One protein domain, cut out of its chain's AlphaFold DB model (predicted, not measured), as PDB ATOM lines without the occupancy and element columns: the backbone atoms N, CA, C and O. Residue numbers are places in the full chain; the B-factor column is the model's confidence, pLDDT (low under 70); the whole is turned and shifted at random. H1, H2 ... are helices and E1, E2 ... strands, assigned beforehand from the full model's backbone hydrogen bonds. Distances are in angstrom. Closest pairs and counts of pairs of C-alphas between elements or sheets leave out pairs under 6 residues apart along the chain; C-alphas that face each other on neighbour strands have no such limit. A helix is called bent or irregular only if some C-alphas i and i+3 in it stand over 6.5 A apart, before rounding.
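What this domain is: This is residues 129 to 240 of the 752 residues of an uncharacterized protein of Candidatus Heimdallarchaeota archaeon LC_3 (UniProt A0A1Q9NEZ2). A helical hairpin of H5 and H6 has the long helix H1 crossing one side of it, mainly over H6, while H2 runs beside H5 and H4 crosses H1. H3 lies at one end of the longest axis, and the short H7 with the strand E1 lies at the other, next to H6. The printed part has 112 residues with seven named helices and one named strand, in the order H1 to H7 and then E1; its class is mostly helix. It is compact, with a radius of gyration of the C-alphas of 13.7 A, and its C-alphas span 41 by 30 by 22 A.

How they stand to each other: The longest helix, H5, residues 185 to 205, is irregular: C-alphas 197 and 200 are 7.9 A apart, and it has a kink of 73 degrees near residue 199. H5 and H6, residues 210 to 221, touch as a helical hairpin at a shallow tilt of 26 degrees, opposite ways; their closest C-alphas, of Lys 188 and Ile 221, are 6.1 A apart. H2, residues 151 to 158, only just touches H5, which meets it with residues 187 to 194 alone, over 3 pairs of C-alphas within 8 A; the closest, of Leu 152 and Tyr 194, are 7.1 A apart, and the tilt is a shallow 23 degrees, opposite ways. H1, residues 129 to 147, touches H6 with residues 130 to 138 alone, closest at the C-alphas of Val 134 and Ile 217, 5.9 A; at 72 degrees they are only just about perpendicular. H1 also touches H4, residues 173 to 181, with residues 135 to 139 alone; the closest C-alphas, of Phe 135 and Arg 177, are 6.6 A apart, and the lines are about perpendicular at 80 degrees. The helix packing is thus part aligned, H2 with H5 and H5 with H6, and part crossed, H1 with H4 and H1 with H6. H3, residues 163 to 169, and H4 only just touch, and only at the corner, with 3 pairs of C-alphas within 8 A, closest at Ile 169 and Leu 175, 6.3 A. H7, residues 228 to 232, touches H6, with the C-alphas of Cys 219 and Ala 228 closest at 5.2 A. E1, residues 235 to 238, pairs with no named strand; its closest C-alpha pair with H7, of Ala 231 and Val 237, is 5.9 A apart. Every O i to N i+4 pair is within hydrogen-bond range in H1, H2, H3 and H7, against 4 of 5 in H4, 13 of 17 in H5 and 7 of 8 in H6.

Where its parts are: H5 measures 27.1 A from first to last C-alpha, H1 26.9 A, H6 16.2 A and H4 12.8 A. H1 begins at C-alpha 129, (35.810, -6.649, 29.604), H5 begins at C-alpha 185, (35.770, 2.259, 51.440), and E1 ends at C-alpha 238, (20.619, 4.097, 38.757).

The domain as a whole: The C-alphas farthest apart, of Glu 164 and Phe 235, are 41.7 A apart. The printed part has no cut and no long link. Mean pLDDT of the printed part is 75.5; residues 148 to 174, 181 to 186, 222 to 226 and 236 to 240 are under 70.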
ATOM      1  N   PHE A 129      35.307  -7.786  30.359       86.50
ATOM      2  CA  PHE A 129      35.810  -6.649  29.604       86.50
ATOM      3  C   PHE A 129      35.397  -5.331  30.265       86.50
ATOM      4  O   PHE A 129      36.238  -4.444  30.411       86.50
ATOM      5  N   LEU A 130      34.141  -5.222  30.714       88.88
ATOM      6  CA  LEU A 130      33.637  -4.021  31.392       88.88
ATOM      7  C   LEU A 130      34.448  -3.701  32.650       88.88
ATOM      8  O   LEU A 130      34.865  -2.561  32.831       88.88
ATOM      9  N   GLU A 131      34.767  -4.715  33.459       86.06
ATOM     10  CA  GLU A 131      35.610  -4.554  34.644       86.06
ATOM     11  C   GLU A 131      36.985  -3.967  34.271       86.06
ATOM     12  O   GLU A 131      37.424  -2.962  34.836       86.06
ATOM     13  N   LYS A 132      37.664  -4.553  33.273       85.81
ATOM     14  CA  LYS A 132      38.969  -4.063  32.794       85.81
ATOM     15  C   LYS A 132      38.882  -2.632  32.275       85.81
ATOM     16  O   LYS A 132      39.756  -1.822  32.581       85.81
ATOM     17  N   LEU A 133      37.838  -2.322  31.505       87.94
ATOM     18  CA  LEU A 133      37.592  -0.982  30.988       87.94
ATOM     19  C   LEU A 133      37.423   0.022  32.133       87.94
ATOM     20  O   LEU A 133      38.028   1.090  32.082       87.94
ATOM     21  N   VAL A 134      36.674  -0.326  33.182       89.31
ATOM     22  CA  VAL A 134      36.452   0.541  34.349       89.31
ATOM     23  C   VAL A 134      37.739   0.794  35.115       89.31
ATOM     24  O   VAL A 134      38.067   1.952  35.361       89.31
ATOM     25  N   PHE A 135      38.526  -0.233  35.436       85.62
ATOM     26  CA  PHE A 135      39.790  -0.014  36.149       85.62
ATOM     27  C   PHE A 135      40.793   0.805  35.330       85.62
ATOM     28  O   PHE A 135      41.475   1.669  35.882       85.62
ATOM     29  N   ALA A 136      40.858   0.596  34.014       85.56
ATOM     30  CA  ALA A 136      41.694   1.412  33.140       85.56
ATOM     31  C   ALA A 136      41.187   2.865  33.040       85.56
ATOM     32  O   ALA A 136      41.983   3.805  33.044       85.56
ATOM     33  N   THR A 137      39.864   3.052  33.028       88.50
ATOM     34  CA  THR A 137      39.200   4.364  33.086       88.50
ATOM     35  C   THR A 137      39.538   5.096  34.373       88.50
ATOM     36  O   THR A 137      39.990   6.238  34.322       88.50
ATOM     37  N   LEU A 138      39.399   4.432  35.521       85.00
ATOM     38  CA  LEU A 138      39.751   4.985  36.824       85.00
ATOM     39  C   LEU A 138      41.225   5.371  36.890       85.00
ATOM     40  O   LEU A 138      41.537   6.472  37.334       85.00
ATOM     41  N   ASN A 139      42.119   4.516  36.389       82.19
ATOM     42  CA  ASN A 139      43.542   4.828  36.342       82.19
ATOM     43  C   ASN A 139      43.799   6.120  35.547       82.19
ATOM     44  O   ASN A 139      44.444   7.050  36.028       82.19
ATOM     45  N   LYS A 140      43.207   6.233  34.355       84.38
ATOM     46  CA  LYS A 140      43.377   7.413  33.503       84.38
ATOM     47  C   LYS A 140      42.783   8.686  34.120       84.38
ATOM     48  O   LYS A 140      43.402   9.743  34.027       84.38
ATOM     49  N   ILE A 141      41.625   8.583  34.776       84.44
ATOM     50  CA  ILE A 141      41.003   9.685  35.528       84.44
ATOM     51  C   ILE A 141      41.915  10.141  36.672       84.44
ATOM     52  O   ILE A 141      42.126  11.341  36.828       84.44
ATOM     53  N   LEU A 142      42.487   9.208  37.439       78.19
ATOM     54  CA  LEU A 142      43.399   9.525  38.540       78.19
ATOM     55  C   LEU A 142      44.676  10.203  38.037       78.19
ATOM     56  O   LEU A 142      45.058  11.234  38.578       78.19
ATOM     57  N   ILE A 143      45.293   9.688  36.968       77.81
ATOM     58  CA  ILE A 143      46.480  10.300  36.349       77.81
ATOM     59  C   ILE A 143      46.179  11.731  35.892       77.81
ATOM     60  O   ILE A 143      46.972  12.638  36.142       77.81
ATOM     61  N   LEU A 144      45.036  11.952  35.232       77.88
ATOM     62  CA  LEU A 144      44.618  13.297  34.835       77.88
ATOM     63  C   LEU A 144      44.408  14.192  36.051       77.88
ATOM     64  O   LEU A 144      44.881  15.325  36.055       77.88
ATOM     65  N   GLY A 145      43.751  13.684  37.092       73.56
ATOM     66  CA  GLY A 145      43.511  14.426  38.321       73.56
ATOM     67  C   GLY A 145      44.789  14.817  39.061       73.56
ATOM     68  O   GLY A 145      44.891  15.955  39.505       73.56
ATOM     69  N   ILE A 146      45.786  13.929  39.115       72.75
ATOM     70  CA  ILE A 146      47.118  14.213  39.671       72.75
ATOM     71  C   ILE A 146      47.831  15.273  38.821       72.75
ATOM     72  O   ILE A 146      48.304  16.272  39.350       72.75
ATOM     73  N   LYS A 147      47.855  15.115  37.488       74.06
ATOM     74  CA  LYS A 147      48.503  16.074  36.568       74.06
ATOM     75  C   LYS A 147      47.864  17.462  36.582       74.06
ATOM     76  O   LYS A 147      48.548  18.447  36.328       74.06
ATOM     77  N   SER A 148      46.567  17.533  36.872       67.62
ATOM     78  CA  SER A 148      45.824  18.792  36.998       67.62
ATOM     79  C   SER A 148      46.171  19.559  38.284       67.62
ATOM     80  O   SER A 148      45.874  20.750  38.371       67.62
ATOM     81  N   GLY A 149      46.798  18.892  39.263       63.22
ATOM     82  CA  GLY A 149      47.099  19.420  40.592       63.22
ATOM     83  C   GLY A 149      45.858  19.683  41.461       63.22
ATOM     84  O   GLY A 149      44.715  19.667  41.001       63.22
ATOM     85  N   GLY A 150      46.075  19.952  42.754       67.50
ATOM     86  CA  GLY A 150      45.051  20.501  43.656       67.50
ATOM     87  C   GLY A 150      44.492  19.529  44.703       67.50
ATOM     88  O   GLY A 150      45.208  18.697  45.255       67.50
ATOM     89  N   LYS A 151      43.197  19.684  45.025       64.44
ATOM     90  CA  LYS A 151      42.546  19.056  46.190       64.44
ATOM     91  C   LYS A 151      42.507  17.524  46.130       64.44
ATOM     92  O   LYS A 151      42.635  16.902  47.167       64.44
ATOM     93  N   LEU A 152      42.412  16.909  44.944       64.31
ATOM     94  CA  LEU A 152      42.442  15.444  44.814       64.31
ATOM     95  C   LEU A 152      43.811  14.859  45.171       64.31
ATOM     96  O   LEU A 152      43.871  13.847  45.856       64.31
ATOM     97  N   GLU A 153      44.904  15.467  44.708       66.38
ATOM     98  CA  GLU A 153      46.252  15.008  45.057       66.38
ATOM     99  C   GLU A 153      46.467  15.111  46.575       66.38
ATOM    100  O   GLU A 153      46.950  14.166  47.194       66.38
ATOM    101  N   GLN A 154      45.995  16.202  47.187       67.62
ATOM    102  CA  GLN A 154      45.991  16.377  48.642       67.62
ATOM    103  C   GLN A 154      45.095  15.353  49.352       67.62
ATOM    104  O   GLN A 154      45.527  14.750  50.327       67.62
ATOM    105  N   ASP A 155      43.876  15.113  48.867       66.50
ATOM    106  CA  ASP A 155      42.932  14.150  49.443       66.50
ATOM    107  C   ASP A 155      43.481  12.710  49.334       66.50
ATOM    108  O   ASP A 155      43.398  11.949  50.295       66.50
ATOM    109  N   LEU A 156      44.138  12.344  48.226       67.44
ATOM    110  CA  LEU A 156      44.799  11.043  48.051       67.44
ATOM    111  C   LEU A 156      46.029  10.883  48.962       67.44
ATOM    112  O   LEU A 156      46.211   9.820  49.560       67.44
ATOM    113  N   GLN A 157      46.842  11.932  49.121       67.19
ATOM    114  CA  GLN A 157      47.960  11.948  50.076       67.19
ATOM    115  C   GLN A 157      47.463  11.853  51.530       67.19
ATOM    116  O   GLN A 157      48.028  11.104  52.328       67.19
ATOM    117  N   ASN A 158      46.361  12.536  51.863       68.06
ATOM    118  CA  ASN A 158      45.705  12.478  53.174       68.06
ATOM    119  C   ASN A 158      45.150  11.077  53.491       68.06
ATOM    120  O   ASN A 158      45.084  10.687  54.656       68.06
ATOM    121  N   LEU A 159      44.821  10.281  52.467       63.53
ATOM    122  CA  LEU A 159      44.448   8.866  52.592       63.53
ATOM    123  C   LEU A 159      45.654   7.920  52.756       63.53
ATOM    124  O   LEU A 159      45.500   6.705  52.649       63.53
ATOM    125  N   SER A 160      46.848   8.450  53.049       62.50
ATOM    126  CA  SER A 160      48.101   7.693  53.214       62.50
ATOM    127  C   SER A 160      48.559   6.945  51.952       62.50
ATOM    128  O   SER A 160      49.364   6.013  52.035       62.50
ATOM    129  N   ILE A 161      48.093   7.355  50.768       66.19
ATOM    130  CA  ILE A 161      48.622   6.857  49.495       66.19
ATOM    131  C   ILE A 161      49.875   7.672  49.176       66.19
ATOM    132  O   ILE A 161      49.799   8.839  48.799       66.19
ATOM    133  N   SER A 162      51.047   7.065  49.371       64.69
ATOM    134  CA  SER A 162      52.324   7.750  49.129       64.69
ATOM    135  C   SER A 162      52.484   8.192  47.666       64.69
ATOM    136  O   SER A 162      51.984   7.538  46.748       64.69
ATOM    137  N   GLN A 163      53.266   9.250  47.433       65.62
ATOM    138  CA  GLN A 163      53.591   9.712  46.076       65.62
ATOM    139  C   GLN A 163      54.271   8.617  45.238       65.62
ATOM    140  O   GLN A 163      54.048   8.516  44.036       65.62
ATOM    141  N   GLU A 164      55.057   7.742  45.874       65.00
ATOM    142  CA  GLU A 164      55.676   6.587  45.215       65.00
ATOM    143  C   GLU A 164      54.622   5.601  44.676       65.00
ATOM    144  O   GLU A 164      54.796   5.024  43.605       65.00
ATOM    145  N   TYR A 165      53.504   5.438  45.386       68.12
ATOM    146  CA  TYR A 165      52.369   4.626  44.946       68.12
ATOM    147  C   TYR A 165      51.572   5.293  43.824       68.12
ATOM    148  O   TYR A 165      51.207   4.614  42.867       68.12
ATOM    149  N   LEU A 166      51.340   6.606  43.901       65.44
ATOM    150  CA  LEU A 166      50.688   7.367  42.826       65.44
ATOM    151  C   LEU A 166      51.500   7.294  41.521       65.44
ATOM    152  O   LEU A 166      50.935   7.045  40.457       65.44
ATOM    153  N   ASN A 167      52.830   7.377  41.620       67.38
ATOM    154  CA  ASN A 167      53.736   7.194  40.484       67.38
ATOM    155  C   ASN A 167      53.710   5.749  39.945       67.38
ATOM    156  O   ASN A 167      53.823   5.540  38.740       67.38
ATOM    157  N   LYS A 168      53.527   4.741  40.812       69.75
ATOM    158  CA  LYS A 168      53.386   3.332  40.394       69.75
ATOM    159  C   LYS A 168      52.050   3.047  39.708       69.75
ATOM    160  O   LYS A 168      52.041   2.247  38.779       69.75
ATOM    161  N   ILE A 169      50.956   3.705  40.103       67.56
ATOM    162  CA  ILE A 169      49.632   3.588  39.457       67.56
ATOM    163  C   ILE A 169      49.687   4.029  37.983       67.56
ATOM    164  O   ILE A 169      49.050   3.403  37.133       67.56
ATOM    165  N   GLU A 170      50.522   5.022  37.655       60.41
ATOM    166  CA  GLU A 170      50.769   5.441  36.265       60.41
ATOM    167  C   GLU A 170      51.413   4.322  35.417       60.41
ATOM    168  O   GLU A 170      51.219   4.273  34.204       60.41
ATOM    169  N   THR A 171      52.116   3.383  36.059       60.72
ATOM    170  CA  THR A 171      52.858   2.289  35.406       60.72
ATOM    171  C   THR A 171      52.279   0.880  35.617       60.72
ATOM    172  O   THR A 171      52.647  -0.029  34.877       60.72
ATOM    173  N   ASP A 172      51.374   0.675  36.582       66.06
ATOM    174  CA  ASP A 172      50.808  -0.634  36.946       66.06
ATOM    175  C   ASP A 172      49.311  -0.541  37.312       66.06
ATOM    176  O   ASP A 172      48.917  -0.191  38.429       66.06
ATOM    177  N   SER A 173      48.450  -0.907  36.360       60.19
ATOM    178  CA  SER A 173      46.990  -0.913  36.521       60.19
ATOM    179  C   SER A 173      46.469  -2.019  37.452       60.19
ATOM    180  O   SER A 173      45.361  -1.895  37.985       60.19
ATOM    181  N   HIS A 174      47.247  -3.078  37.706       68.00
ATOM    182  CA  HIS A 174      46.870  -4.126  38.660       68.00
ATOM    183  C   HIS A 174      46.956  -3.636  40.107       68.00
ATOM    184  O   HIS A 174      46.177  -4.081  40.956       68.00
ATOM    185  N   LEU A 175      47.840  -2.672  40.374       71.56
ATOM    186  CA  LEU A 175      48.002  -2.052  41.683       71.56
ATOM    187  C   LEU A 175      46.702  -1.375  42.147       71.56
ATOM    188  O   LEU A 175      46.235  -1.638  43.257       71.56
ATOM    189  N   LEU A 176      46.064  -0.585  41.275       72.94
ATOM    190  CA  LEU A 176      44.801   0.103  41.573       72.94
ATOM    191  C   LEU A 176      43.666  -0.890  41.864       72.94
ATOM    192  O   LEU A 176      42.908  -0.709  42.818       72.94
ATOM    193  N   ARG A 177      43.588  -1.979  41.088       71.25
ATOM    194  CA  ARG A 177      42.613  -3.058  41.316       71.25
ATOM    195  C   ARG A 177      42.826  -3.729  42.672       71.25
ATOM    196  O   ARG A 177      41.864  -3.946  43.401       71.25
ATOM    197  N   SER A 178      44.075  -4.016  43.041       71.69
ATOM    198  CA  SER A 178      44.394  -4.609  44.345       71.69
ATOM    199  C   SER A 178      44.025  -3.685  45.514       71.69
ATOM    200  O   SER A 178      43.453  -4.146  46.498       71.69
ATOM    201  N   LEU A 179      44.263  -2.377  45.383       71.31
ATOM    202  CA  LEU A 179      43.950  -1.372  46.404       71.31
ATOM    203  C   LEU A 179      42.443  -1.218  46.621       71.31
ATOM    204  O   LEU A 179      41.974  -1.226  47.758       71.31
ATOM    205  N   LEU A 180      41.677  -1.127  45.533       71.81
ATOM    206  CA  LEU A 180      40.222  -1.003  45.598       71.81
ATOM    207  C   LEU A 180      39.557  -2.290  46.115       71.81
ATOM    208  O   LEU A 180      38.553  -2.215  46.826       71.81
ATOM    209  N   ASN A 181      40.148  -3.457  45.835       67.31
ATOM    210  CA  ASN A 181      39.681  -4.748  46.347       67.31
ATOM    211  C   ASN A 181      40.057  -4.985  47.822       67.31
ATOM    212  O   ASN A 181      39.290  -5.615  48.549       67.31
ATOM    213  N   ASN A 182      41.173  -4.423  48.300       62.91
ATOM    214  CA  ASN A 182      41.655  -4.559  49.684       62.91
ATOM    215  C   ASN A 182      40.949  -3.634  50.701       62.91
ATOM    216  O   ASN A 182      41.450  -3.428  51.803       62.91
ATOM    217  N   LYS A 183      39.744  -3.146  50.371       52.88
ATOM    218  CA  LYS A 183      38.817  -2.430  51.267       52.88
ATOM    219  C   LYS A 183      39.383  -1.149  51.895       52.88
ATOM    220  O   LYS A 183      39.459  -1.032  53.115       52.88
ATOM    221  N   ILE A 184      39.608  -0.121  51.080       64.25
ATOM    222  CA  ILE A 184      39.540   1.267  51.565       64.25
ATOM    223  C   ILE A 184      38.198   1.859  51.086       64.25
ATOM    224  O   ILE A 184      38.173   2.490  50.031       64.25
ATOM    225  N   PRO A 185      37.062   1.651  51.798       65.38
ATOM    226  CA  PRO A 185      35.770   2.259  51.440       65.38
ATOM    227  C   PRO A 185      35.869   3.772  51.219       65.38
ATOM    228  O   PRO A 185      35.265   4.321  50.306       65.38
ATOM    229  N   ILE A 186      36.731   4.426  52.002       68.62
ATOM    230  CA  ILE A 186      37.008   5.860  51.910       68.62
ATOM    231  C   ILE A 186      37.623   6.233  50.548       68.62
ATOM    232  O   ILE A 186      37.293   7.265  49.980       68.62
ATOM    233  N   LEU A 187      38.480   5.382  49.973       71.75
ATOM    234  CA  LEU A 187      39.087   5.646  48.668       71.75
ATOM    235  C   LEU A 187      38.052   5.537  47.544       71.75
ATOM    236  O   LEU A 187      38.058   6.348  46.622       71.75
ATOM    237  N   LYS A 188      37.147   4.555  47.627       76.44
ATOM    238  CA  LYS A 188      36.061   4.378  46.652       76.44
ATOM    239  C   LYS A 188      35.133   5.593  46.630       76.44
ATOM    240  O   LYS A 188      34.877   6.146  45.560       76.44
ATOM    241  N   SER A 189      34.688   6.044  47.804       76.38
ATOM    242  CA  SER A 189      33.784   7.191  47.925       76.38
ATOM    243  C   SER A 189      34.443   8.509  47.504       76.38
ATOM    244  O   SER A 189      33.819   9.296  46.789       76.38
ATOM    245  N   GLU A 190      35.716   8.735  47.847       74.12
ATOM    246  CA  GLU A 190      36.446   9.935  47.414       74.12
ATOM    247  C   GLU A 190      36.708   9.947  45.897       74.12
ATOM    248  O   GLU A 190      36.564  10.995  45.266       74.12
ATOM    249  N   ILE A 191      36.978   8.796  45.265       77.50
ATOM    250  CA  ILE A 191      37.085   8.697  43.795       77.50
ATOM    251  C   ILE A 191      35.756   9.058  43.118       77.50
ATOM    252  O   ILE A 191      35.734   9.861  42.182       77.50
ATOM    253  N   ILE A 192      34.635   8.509  43.591       81.88
ATOM    254  CA  ILE A 192      33.302   8.802  43.036       81.88
ATOM    255  C   ILE A 192      32.962  10.290  43.200       81.88
ATOM    256  O   ILE A 192      32.519  10.950  42.256       81.88
ATOM    257  N   LYS A 193      33.210  10.854  44.384       81.25
ATOM    258  CA  LYS A 193      32.998  12.275  44.684       81.25
ATOM    259  C   LYS A 193      33.879  13.181  43.826       81.25
ATOM    260  O   LYS A 193      33.412  14.231  43.374       81.25
ATOM    261  N   TYR A 194      35.117  12.769  43.552       78.31
ATOM    262  CA  TYR A 194      36.004  13.468  42.633       78.31
ATOM    263  C   TYR A 194      35.432  13.499  41.216       78.31
ATOM    264  O   TYR A 194      35.340  14.579  40.632       78.31
ATOM    265  N   ILE A 195      34.996  12.348  40.693       82.25
ATOM    266  CA  ILE A 195      34.378  12.247  39.365       82.25
ATOM    267  C   ILE A 195      33.148  13.161  39.281       82.25
ATOM    268  O   ILE A 195      33.035  13.938  38.334       82.25
ATOM    269  N   LYS A 196      32.276  13.143  40.301       84.25
ATOM    270  CA  LYS A 196      31.092  14.020  40.389       84.25
ATOM    271  C   LYS A 196      31.466  15.505  40.387       84.25
ATOM    272  O   LYS A 196      30.874  16.289  39.652       84.25
ATOM    273  N   SER A 197      32.481  15.888  41.160       81.06
ATOM    274  CA  SER A 197      32.889  17.292  41.325       81.06
ATOM    275  C   SER A 197      33.690  17.845  40.140       81.06
ATOM    276  O   SER A 197      33.686  19.051  39.908       81.06
ATOM    277  N   ASN A 198      34.369  16.981  39.379       77.12
ATOM    278  CA  ASN A 198      35.298  17.370  38.310       77.12
ATOM    279  C   ASN A 198      34.847  16.914  36.922       77.12
ATOM    280  O   ASN A 198      35.610  17.004  35.959       77.12
ATOM    281  N   TYR A 199      33.596  16.473  36.779       79.94
ATOM    282  CA  TYR A 199      33.070  16.008  35.500       79.94
ATOM    283  C   TYR A 199      33.233  17.036  34.373       79.94
ATOM    284  O   TYR A 199      33.532  16.665  33.242       79.94
ATOM    285  N   ARG A 200      33.106  18.337  34.673       77.62
ATOM    286  CA  ARG A 200      33.316  19.402  33.681       77.62
ATOM    287  C   ARG A 200      34.705  19.328  33.038       77.62
ATOM    288  O   ARG A 200      34.792  19.471  31.827       77.62
ATOM    289  N   ILE A 201      35.740  19.063  33.836       75.75
ATOM    290  CA  ILE A 201      37.122  18.893  33.368       75.75
ATOM    291  C   ILE A 201      37.234  17.581  32.594       75.75
ATOM    292  O   ILE A 201      37.747  17.558  31.482       75.75
ATOM    293  N   LEU A 202      36.688  16.485  33.131       77.81
ATOM    294  CA  LEU A 202      36.710  15.185  32.450       77.81
ATOM    295  C   LEU A 202      36.047  15.238  31.068       77.81
ATOM    296  O   LEU A 202      36.538  14.603  30.139       77.81
ATOM    297  N   ARG A 203      34.992  16.042  30.900       82.19
ATOM    298  CA  ARG A 203      34.288  16.228  29.626       82.19
ATOM    299  C   ARG A 203      35.153  16.878  28.542       82.19
ATOM    300  O   ARG A 203      34.908  16.630  27.363       82.19
ATOM    301  N   GLU A 204      36.168  17.661  28.915       82.25
ATOM    302  CA  GLU A 204      37.147  18.217  27.968       82.25
ATOM    303  C   GLU A 204      38.024  17.115  27.352       82.25
ATOM    304  O   GLU A 204      38.439  17.225  26.200       82.25
ATOM    305  N   TYR A 205      38.245  16.019  28.086       83.75
ATOM    306  CA  TYR A 205      39.044  14.873  27.643       83.75
ATOM    307  C   TYR A 205      38.202  13.707  27.104       83.75
ATOM    308  O   TYR A 205      38.695  12.912  26.302       83.75
ATOM    309  N   LEU A 206      36.954  13.578  27.558       87.25
ATOM    310  CA  LEU A 206      36.067  12.454  27.281       87.25
ATOM    311  C   LEU A 206      34.611  12.929  27.180       87.25
ATOM    312  O   LEU A 206      33.895  13.061  28.172       87.25
ATOM    313  N   ASN A 207      34.149  13.161  25.951       88.50
ATOM    314  CA  ASN A 207      32.794  13.645  25.676       88.50
ATOM    315  C   ASN A 207      31.767  12.494  25.603       88.50
ATOM    316  O   ASN A 207      31.300  12.131  24.514       88.50
ATOM    317  N   ILE A 208      31.440  11.918  26.762       91.31
ATOM    318  CA  ILE A 208      30.403  10.885  26.947       91.31
ATOM    319  C   ILE A 208      29.324  11.358  27.920       91.31
ATOM    320  O   ILE A 208      29.537  12.321  28.650       91.31
ATOM    321  N   ASN A 209      28.171  10.690  27.950       90.12
ATOM    322  CA  ASN A 209      27.139  10.942  28.946       90.12
ATOM    323  C   ASN A 209      27.674  10.698  30.373       90.12
ATOM    324  O   ASN A 209      28.260   9.656  30.673       90.12
ATOM    325  N   PHE A 210      27.453  11.671  31.262       88.56
ATOM    326  CA  PHE A 210      27.898  11.604  32.653       88.56
ATOM    327  C   PHE A 210      27.292  10.426  33.411       88.56
ATOM    328  O   PHE A 210      28.011   9.700  34.091       88.56
ATOM    329  N   ASN A 211      25.979  10.229  33.273       89.06
ATOM    330  CA  ASN A 211      25.248   9.176  33.964       89.06
ATOM    331  C   ASN A 211      25.721   7.804  33.480       89.06
ATOM    332  O   ASN A 211      25.861   6.905  34.299       89.06
ATOM    333  N   PHE A 212      26.072   7.654  32.195       90.62
ATOM    334  CA  PHE A 212      26.712   6.433  31.693       90.62
ATOM    335  C   PHE A 212      28.063   6.171  32.372       90.62
ATOM    336  O   PHE A 212      28.272   5.087  32.916       90.62
ATOM    337  N   LEU A 213      28.964   7.165  32.381       90.25
ATOM    338  CA  LEU A 213      30.286   7.047  33.012       90.25
ATOM    339  C   LEU A 213      30.182   6.729  34.508       90.25
ATOM    340  O   LEU A 213      30.947   5.928  35.036       90.25
ATOM    341  N   LEU A 214      29.242   7.368  35.193       88.50
ATOM    342  CA  LEU A 214      29.043   7.166  36.615       88.50
ATOM    343  C   LEU A 214      28.453   5.780  36.896       88.50
ATOM    344  O   LEU A 214      28.992   5.056  37.726       88.50
ATOM    345  N   THR A 215      27.427   5.376  36.141       89.19
ATOM    346  CA  THR A 215      26.791   4.059  36.274       89.19
ATOM    347  C   THR A 215      27.805   2.942  36.051       89.19
ATOM    348  O   THR A 215      27.916   2.048  36.887       89.19
ATOM    349  N   ILE A 216      28.595   2.998  34.968       88.88
ATOM    350  CA  ILE A 216      29.575   1.942  34.671       88.88
ATOM    351  C   ILE A 216      30.648   1.833  35.760       88.88
ATOM    352  O   ILE A 216      31.068   0.728  36.085       88.88
ATOM    353  N   ILE A 217      31.070   2.949  36.362       88.56
ATOM    354  CA  ILE A 217      32.059   2.956  37.446       88.56
ATOM    355  C   ILE A 217      31.456   2.406  38.744       88.56
ATOM    356  O   ILE A 217      32.046   1.526  39.378       88.56
ATOM    357  N   GLU A 218      30.275   2.884  39.136       85.88
ATOM    358  CA  GLU A 218      29.636   2.490  40.394       85.88
ATOM    359  C   GLU A 218      29.231   1.005  40.416       85.88
ATOM    360  O   GLU A 218      29.244   0.399  41.484       85.88
ATOM    361  N   CYS A 219      29.031   0.363  39.256       84.75
ATOM    362  CA  CYS A 219      28.840  -1.093  39.171       84.75
ATOM    363  C   CYS A 219      30.005  -1.907  39.763       84.75
ATOM    364  O   CYS A 219      29.783  -2.990  40.296       84.75
ATOM    365  N   PHE A 220      31.246  -1.410  39.680       82.56
ATOM    366  CA  PHE A 220      32.433  -2.161  40.116       82.56
ATOM    367  C   PHE A 220      33.069  -1.615  41.395       82.56
ATOM    368  O   PHE A 220      33.731  -2.364  42.117       82.56
ATOM    369  N   ILE A 221      32.900  -0.322  41.688       78.06
ATOM    370  CA  ILE A 221      33.513   0.313  42.866       78.06
ATOM    371  C   ILE A 221      32.517   0.961  43.832       78.06
ATOM    372  O   ILE A 221      32.966   1.495  44.842       78.06
ATOM    373  N   GLY A 222      31.210   0.909  43.562       67.88
ATOM    374  CA  GLY A 222      30.182   1.406  44.476       67.88
ATOM    375  C   GLY A 222      30.120   0.625  45.792       67.88
ATOM    376  O   GLY A 222      30.631  -0.498  45.894       67.88
ATOM    377  N   ASP A 223      29.502   1.241  46.802       62.34
ATOM    378  CA  ASP A 223      29.284   0.623  48.117       62.34
ATOM    379  C   ASP A 223      28.322  -0.578  48.020       62.34
ATOM    380  O   ASP A 223      28.551  -1.599  48.669       62.34
ATOM    381  N   ASP A 224      27.352  -0.500  47.100       61.78
ATOM    382  CA  ASP A 224      26.435  -1.571  46.702       61.78
ATOM    383  C   ASP A 224      26.738  -2.006  45.257       61.78
ATOM    384  O   ASP A 224      26.030  -1.640  44.325       61.78
ATOM    385  N   ALA A 225      27.838  -2.730  45.020       61.09
ATOM    386  CA  ALA A 225      28.206  -3.157  43.664       61.09
ATOM    387  C   ALA A 225      27.073  -3.976  43.003       61.09
ATOM    388  O   ALA A 225      26.797  -5.118  43.384       61.09
ATOM    389  N   PHE A 226      26.404  -3.375  42.016       69.31
ATOM    390  CA  PHE A 226      25.316  -3.993  41.262       69.31
ATOM    391  C   PHE A 226      25.855  -4.839  40.108       69.31
ATOM    392  O   PHE A 226      26.959  -4.636  39.610       69.31
ATOM    393  N   ASN A 227      25.034  -5.775  39.626       78.25
ATOM    394  CA  ASN A 227      25.333  -6.476  38.383       78.25
ATOM    395  C   ASN A 227      25.432  -5.457  37.226       78.25
ATOM    396  O   ASN A 227      24.446  -4.782  36.912       78.25
ATOM    397  N   ALA A 228      26.616  -5.357  36.611       81.19
ATOM    398  CA  ALA A 228      26.909  -4.369  35.576       81.19
ATOM    399  C   ALA A 228      25.989  -4.522  34.361       81.19
ATOM    400  O   ALA A 228      25.504  -3.517  33.839       81.19
ATOM    401  N   SER A 229      25.674  -5.759  33.958       83.94
ATOM    402  CA  SER A 229      24.696  -6.003  32.898       83.94
ATOM    403  C   SER A 229      23.330  -5.388  33.218       83.94
ATOM    404  O   SER A 229      22.780  -4.690  32.372       83.94
ATOM    405  N   ASN A 230      22.787  -5.583  34.421       81.62
ATOM    406  CA  ASN A 230      21.470  -5.049  34.787       81.62
ATOM    407  C   ASN A 230      21.446  -3.515  34.839       81.62
ATOM    408  O   ASN A 230      20.491  -2.897  34.366       81.62
ATOM    409  N   ALA A 231      22.487  -2.896  35.397       84.62
ATOM    410  CA  ALA A 231      22.573  -1.442  35.489       84.62
ATOM    411  C   ALA A 231      22.723  -0.799  34.101       84.62
ATOM    412  O   ALA A 231      22.001   0.136  33.756       84.62
ATOM    413  N   LEU A 232      23.607  -1.349  33.264       87.62
ATOM    414  CA  LEU A 232      23.877  -0.823  31.926       87.62
ATOM    415  C   LEU A 232      22.804  -1.179  30.896       87.62
ATOM    416  O   LEU A 232      22.787  -0.568  29.832       87.62
ATOM    417  N   HIS A 233      21.896  -2.114  31.199       87.06
ATOM    418  CA  HIS A 233      20.659  -2.321  30.433       87.06
ATOM    419  C   HIS A 233      19.662  -1.168  30.588       87.06
ATOM    420  O   HIS A 233      18.740  -1.085  29.778       87.06
ATOM    421  N   GLY A 234      19.855  -0.286  31.575       77.50
ATOM    422  CA  GLY A 234      19.091   0.950  31.713       77.50
ATOM    423  C   GLY A 234      17.680   0.759  32.264       77.50
ATOM    424  O   GLY A 234      16.781   1.491  31.869       77.50
ATOM    425  N   PHE A 235      17.467  -0.201  33.173       77.06
ATOM    426  CA  PHE A 235      16.168  -0.423  33.835       77.06
ATOM    427  C   PHE A 235      15.821   0.626  34.918       77.06
ATOM    428  O   PHE A 235      14.960   0.366  35.754       77.06
ATOM    429  N   GLY A 236      16.516   1.768  34.967       68.88
ATOM    430  CA  GLY A 236      16.305   2.796  35.996       68.88
ATOM    431  C   GLY A 236      16.824   2.415  37.388       68.88
ATOM    432  O   GLY A 236      16.429   3.016  38.380       68.88
ATOM    433  N   VAL A 237      17.712   1.415  37.481       66.19
ATOM    434  CA  VAL A 237      18.352   1.005  38.752       66.19
ATOM    435  C   VAL A 237      19.251   2.117  39.302       66.19
ATOM    436  O   VAL A 237      19.414   2.239  40.512       66.19
ATOM    437  N   TYR A 238      19.818   2.934  38.411       65.75
ATOM    438  CA  TYR A 238      20.619   4.097  38.757       65.75
ATOM    439  C   TYR A 238      19.833   5.375  38.468       65.75
ATOM    440  O   TYR A 238      19.283   5.529  37.375       65.75
ATOM    441  N   GLU A 239      19.777   6.291  39.437       66.62
ATOM    442  CA  GLU A 239      18.977   7.511  39.327       66.62
ATOM    443  C   GLU A 239      19.394   8.320  38.084       66.62
ATOM    444  O   GLU A 239      20.541   8.748  37.941       66.62
ATOM    445  N   GLY A 240      18.459   8.490  37.145       69.00
ATOM    446  CA  GLY A 240      18.683   9.242  35.910       69.00
ATOM    447  C   GLY A 240      19.425   8.499  34.790       69.00
ATOM    448  O   GLY A 240      19.842   9.154  33.828       69.00
TER     449      GLY A 240